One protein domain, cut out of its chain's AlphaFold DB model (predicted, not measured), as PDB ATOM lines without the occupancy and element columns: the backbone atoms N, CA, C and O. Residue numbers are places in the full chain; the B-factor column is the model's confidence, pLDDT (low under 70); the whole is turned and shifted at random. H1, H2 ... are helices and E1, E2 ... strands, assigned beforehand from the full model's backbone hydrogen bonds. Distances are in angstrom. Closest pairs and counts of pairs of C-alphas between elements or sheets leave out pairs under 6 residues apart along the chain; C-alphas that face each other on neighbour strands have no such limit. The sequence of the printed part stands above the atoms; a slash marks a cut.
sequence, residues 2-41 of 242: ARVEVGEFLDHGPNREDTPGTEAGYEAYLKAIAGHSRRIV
ATOM      1  N   ALA A   2      29.778  10.434  14.660       72.75
ATOM      2  CA  ALA A   2      28.549  11.203  14.830       72.75
ATOM      3  C   ALA A   2      28.864  12.425  15.705       72.75
ATOM      4  O   ALA A   2      29.588  12.297  16.692       72.75
ATOM      5  N   ARG A   3      28.393  13.609  15.308       83.94
ATOM      6  CA  ARG A   3      28.475  14.812  16.143       83.94
ATOM      7  C   ARG A   3      27.283  14.795  17.095       83.94
ATOM      8  O   ARG A   3      26.185  14.452  16.668       83.94
ATOM      9  N   VAL A   4      27.512  15.136  18.359       84.81
ATOM     10  CA  VAL A   4      26.433  15.378  19.323       84.81
ATOM     11  C   VAL A   4      26.092  16.859  19.239       84.81
ATOM     12  O   VAL A   4      26.984  17.697  19.364       84.81
ATOM     13  N   GLU A   5      24.832  17.182  18.966       89.81
ATOM     14  CA  GLU A   5      24.376  18.571  18.970       89.81
ATOM     15  C   GLU A   5      24.262  19.081  20.410       89.81
ATOM     16  O   GLU A   5      23.684  18.415  21.269       89.81
ATOM     17  N   VAL A   6      24.821  20.265  20.673       91.31
ATOM     18  CA  VAL A   6      24.702  20.947  21.967       91.31
ATOM     19  C   VAL A   6      23.543  21.935  21.884       91.31
ATOM     20  O   VAL A   6      23.601  22.901  21.122       91.31
ATOM     21  N   GLY A   7      22.480  21.672  22.646       90.25
ATOM     22  CA  GLY A   7      21.279  22.513  22.665       90.25
ATOM     23  C   GLY A   7      21.401  23.737  23.577       90.25
ATOM     24  O   GLY A   7      21.149  24.860  23.143       90.25
ATOM     25  N   GLU A   8      21.792  23.525  24.833       95.06
ATOM     26  CA  GLU A   8      21.887  24.563  25.866       95.06
ATOM     27  C   GLU A   8      23.218  24.458  26.620       95.06
ATOM     28  O   GLU A   8      23.678  23.360  26.929       95.06
ATOM     29  N   PHE A   9      23.808  25.612  26.931       96.94
ATOM     30  CA  PHE A   9      24.970  25.751  27.802       96.94
ATOM     31  C   PHE A   9      24.525  26.188  29.200       96.94
ATOM     32  O   PHE A   9      23.808  27.180  29.348       96.94
ATOM     33  N   LEU A  10      24.953  25.438  30.213       97.50
ATOM     34  CA  LEU A  10      24.685  25.708  31.623       97.50
ATOM     35  C   LEU A  10      25.992  26.095  32.309       97.50
ATOM     36  O   LEU A  10      26.947  25.324  32.269       97.50
ATOM     37  N   ASP A  11      26.031  27.270  32.929       97.31
ATOM     38  CA  ASP A  11      27.194  27.757  33.676       97.31
ATOM     39  C   ASP A  11      26.773  28.581  34.898       97.31
ATOM     40  O   ASP A  11      25.597  28.909  35.063       97.31
ATOM     41  N   HIS A  12      27.725  28.917  35.768       97.25
ATOM     42  CA  HIS A  12      27.459  29.726  36.963       97.25
ATOM     43  C   HIS A  12      27.428  31.242  36.693       97.25
ATOM     44  O   HIS A  12      27.333  32.032  37.630       97.25
ATOM     45  N   GLY A  13      27.504  31.678  35.430       96.88
ATOM     46  CA  GLY A  13      27.439  33.085  35.054       96.88
ATOM     47  C   GLY A  13      28.796  33.706  34.701       96.88
ATOM     48  O   GLY A  13      29.584  33.091  33.980       96.88
ATOM     49  N   PRO A  14      29.024  34.987  35.041       96.44
ATOM     50  CA  PRO A  14      30.243  35.692  34.665       96.44
ATOM     51  C   PRO A  14      31.460  35.198  35.445       96.44
ATOM     52  O   PRO A  14      31.358  34.941  36.641       96.44
ATOM     53  N   ASN A  15      32.612  35.175  34.770       96.56
ATOM     54  CA  ASN A  15      33.913  34.971  35.399       96.56
ATOM     55  C   ASN A  15      34.114  35.925  36.594       96.56
ATOM     56  O   ASN A  15      33.814  37.123  36.492       96.56
ATOM     57  N   ARG A  16      34.609  35.398  37.718       95.62
ATOM     58  CA  ARG A  16      34.911  36.139  38.951       95.62
ATOM     59  C   ARG A  16      36.410  36.318  39.202       95.62
ATOM     60  O   ARG A  16      36.757  37.018  40.150       95.62
ATOM     61  N   GLU A  17      37.275  35.738  38.371       93.88
ATOM     62  CA  GLU A  17      38.731  35.803  38.507       93.88
ATOM     63  C   GLU A  17      39.367  36.779  37.500       93.88
ATOM     64  O   GLU A  17      39.087  36.732  36.305       93.88
ATOM     65  N   ASP A  18      40.268  37.645  37.960       92.00
ATOM     66  CA  ASP A  18      40.883  38.727  37.174       92.00
ATOM     67  C   ASP A  18      42.285  38.384  36.639       92.00
ATOM     68  O   ASP A  18      43.148  39.252  36.472       92.00
ATOM     69  N   THR A  19      42.542  37.104  36.353       95.06
ATOM     70  CA  THR A  19      43.802  36.696  35.723       95.06
ATOM     71  C   THR A  19      43.692  36.741  34.193       95.06
ATOM     72  O   THR A  19      42.691  36.286  33.633       95.06
ATOM     73  N   PRO A  20      44.735  37.194  33.464       94.38
ATOM     74  CA  PRO A  20      44.676  37.295  32.001       94.38
ATOM     75  C   PRO A  20      44.341  35.976  31.289       94.38
ATOM     76  O   PRO A  20      43.727  35.977  30.224       94.38
ATOM     77  N   GLY A  21      44.761  34.840  31.862       94.06
ATOM     78  CA  GLY A  21      44.468  33.515  31.316       94.06
ATOM     79  C   GLY A  21      42.992  33.146  31.449       94.06
ATOM     80  O   GLY A  21      42.384  32.701  30.474       94.06
ATOM     81  N   THR A  22      42.413  33.372  32.628       94.12
ATOM     82  CA  THR A  22      41.006  33.067  32.904       94.12
ATOM     83  C   THR A  22      40.072  34.014  32.149       94.12
ATOM     84  O   THR A  22      39.122  33.552  31.517       94.12
ATOM     85  N   GLU A  23      40.395  35.311  32.079       96.25
ATOM     86  CA  GLU A  23      39.648  36.286  31.271       96.25
ATOM     87  C   GLU A  23      39.613  35.894  29.786       96.25
ATOM     88  O   GLU A  23      38.538  35.803  29.185       96.25
ATOM     89  N   ALA A  24      40.775  35.585  29.198       97.00
ATOM     90  CA  ALA A  24      40.860  35.165  27.801       97.00
ATOM     91  C   ALA A  24      40.098  33.853  27.539       97.00
ATOM     92  O   ALA A  24      39.447  33.710  26.499       97.00
ATOM     93  N   GLY A  25      40.151  32.904  28.481       96.75
ATOM     94  CA  GLY A  25      39.399  31.652  28.423       96.75
ATOM     95  C   GLY A  25      37.886  31.875  28.446       96.75
ATOM     96  O   GLY A  25      37.170  31.332  27.600       96.75
ATOM     97  N   TYR A  26      37.399  32.725  29.349       97.25
ATOM     98  CA  TYR A  26      35.979  33.061  29.447       97.25
ATOM     99  C   TYR A  26      35.475  33.807  28.204       97.25
ATOM    100  O   TYR A  26      34.416  33.478  27.668       97.25
ATOM    101  N   GLU A  27      36.248  34.752  27.662       97.50
ATOM    102  CA  GLU A  27      35.904  35.399  26.391       97.50
ATOM    103  C   GLU A  27      35.822  34.405  25.225       97.50
ATOM    104  O   GLU A  27      34.936  34.513  24.372       97.50
ATOM    105  N   ALA A  28      36.757  33.453  25.156       98.25
ATOM    106  CA  ALA A  28      36.748  32.411  24.136       98.25
ATOM    107  C   ALA A  28      35.521  31.500  24.280       98.25
ATOM    108  O   ALA A  28      34.877  31.194  23.275       98.25
ATOM    109  N   TYR A  29      35.156  31.137  25.513       97.38
ATOM    110  CA  TYR A  29      33.927  30.405  25.812       97.38
ATOM    111  C   TYR A  29      32.686  31.162  25.321       97.38
ATOM    112  O   TYR A  29      31.908  30.611  24.543       97.38
ATOM    113  N   LEU A  30      32.538  32.448  25.665       97.75
ATOM    114  CA  LEU A  30      31.402  33.263  25.214       97.75
ATOM    115  C   LEU A  30      31.312  33.365  23.687       97.75
ATOM    116  O   LEU A  30      30.214  33.311  23.129       97.75
ATOM    117  N   LYS A  31      32.454  33.482  22.996       98.00
ATOM    118  CA  LYS A  31      32.511  33.460  21.525       98.00
ATOM    119  C   LYS A  31      32.082  32.101  20.966       98.00
ATOM    120  O   LYS A  31      31.382  32.067  19.959       98.00
ATOM    121  N   ALA A  32      32.478  31.001  21.608       96.19
ATOM    122  CA  ALA A  32      32.158  29.644  21.168       96.19
ATOM    123  C   ALA A  32      30.666  29.303  21.304       96.19
ATOM    124  O   ALA A  32      30.137  28.574  20.470       96.19
ATOM    125  N   ILE A  33      29.986  29.844  22.319       96.44
ATOM    126  CA  ILE A  33      28.556  29.591  22.566       96.44
ATOM    127  C   ILE A  33      27.633  30.649  21.946       96.44
ATOM    128  O   ILE A  33      26.415  30.587  22.113       96.44
ATOM    129  N   ALA A  34      28.187  31.651  21.259       96.12
ATOM    130  CA  ALA A  34      27.410  32.746  20.696       96.12
ATOM    131  C   ALA A  34      26.321  32.221  19.742       96.12
ATOM    132  O   ALA A  34      26.597  31.467  18.811       96.12
ATOM    133  N   GLY A  35      25.071  32.636  19.970       94.69
ATOM    134  CA  GLY A  35      23.913  32.179  19.194       94.69
ATOM    135  C   GLY A  35      23.266  30.878  19.687       94.69
ATOM    136  O   GLY A  35      22.232  30.497  19.145       94.69
ATOM    137  N   HIS A  36      23.816  30.229  20.719       96.00
ATOM    138  CA  HIS A  36      23.188  29.098  21.408       96.00
ATOM    139  C   HIS A  36      22.410  29.547  22.654       96.00
ATOM    140  O   HIS A  36      22.624  30.642  23.178       96.00
ATOM    141  N   SER A  37      21.508  28.688  23.145       96.75
ATOM    142  CA  SER A  37      20.860  28.918  24.440       96.75
ATOM    143  C   SER A  37      21.898  28.839  25.554       96.75
ATOM    144  O   SER A  37      22.691  27.896  25.600       96.75
ATOM    145  N   ARG A  38      21.876  29.812  26.462       97.38
ATOM    146  CA  ARG A  38      22.699  29.843  27.671       97.38
ATOM    147  C   ARG A  38      21.792  30.105  28.863       97.38
ATOM    148  O   ARG A  38      21.043  31.082  28.853       97.38
ATOM    149  N   ARG A  39      21.911  29.286  29.902       97.81
ATOM    150  CA  ARG A  39      21.223  29.486  31.178       97.81
ATOM    151  C   ARG A  39      22.238  29.518  32.312       97.81
ATOM    152  O   ARG A  39      23.023  28.593  32.485       97.81
ATOM    153  N   ILE A  40      22.182  30.599  33.084       98.50
ATOM    154  CA  ILE A  40      22.941  30.741  34.325       98.50
ATOM    155  C   ILE A  40      22.202  29.945  35.395       98.50
ATOM    156  O   ILE A  40      21.028  30.223  35.655       98.50
ATOM    157  N   VAL A  41      22.865  28.944  35.965       98.50
ATOM    158  CA  VAL A  41      22.282  28.093  37.003       98.50
ATOM    159  C   VAL A  41      22.546  28.655  38.394       98.50
ATOM    160  O   VAL A  41      23.603  29.219  38.665       98.50
TER     161      VAL A  41
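This is residues 2 to 41 of the 242 residues of the protein "Beta-lactamase-like protein" of Candidatus Sulfotelmatomonas gaucii (UniProt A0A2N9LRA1). A small two-strand parallel ribbon, E1 beside E2, stands at one side of an open loop of chain, and a single helix, H1, makes much of the loop's return. From E1 the chain swings out through residues 12 to 19, comes back along H1 and turns into E2, while residues 2 to 7 form a tail leading into E1. The printed part has 40 residues, with one named helix and two named strands in the order E1, H1, E2; the class is mixed, helices and strands. The whole is loose, with a radius of gyration of the C-alphas of 11.7 A, and elongated, spanning 36 by 22 by 16 A.

The sheet has two strands, E1, residues 8 to 11, and E2, residues 37 to 40, parallel neighbours with 23 degrees between their directions. The C-alphas of Glu 8 and Ser 37 face each other at 4.7 A, and those of Asp 11 and Ile 40 at 5.2 A. N 9 and O 37 are within hydrogen-bond range at 2.9 A, as are N 39 and O 9 at 2.9 A. With H1, residues 20 to 32, between them, the strands form a strand-helix-strand unit, two parallel neighbour strands joined through a helix, whose crossover is right-handed. In H1 every O i to N i+4 pair is within hydrogen-bond range.

E1 begins at C-alpha 8 (21.887, 24.563, 25.866) and measures 10.0 A from first to last C-alpha. E2 measures 10.3 A and ends at C-alpha 40 (22.941, 30.741, 34.325). H1 measures 18.2 A from C-alpha 20 (44.676, 37.295, 32.001) to C-alpha 32.

The two C-alphas farthest apart are those of Ala 2 and Asp 18, at 37.5 A. The link from E1 to H1 is short, with 8 residues, and that from H1 to E2 is tight, with 4. The printed part has no cut. The mean pLDDT of the printed part is 94.8, and no printed residue is under 70.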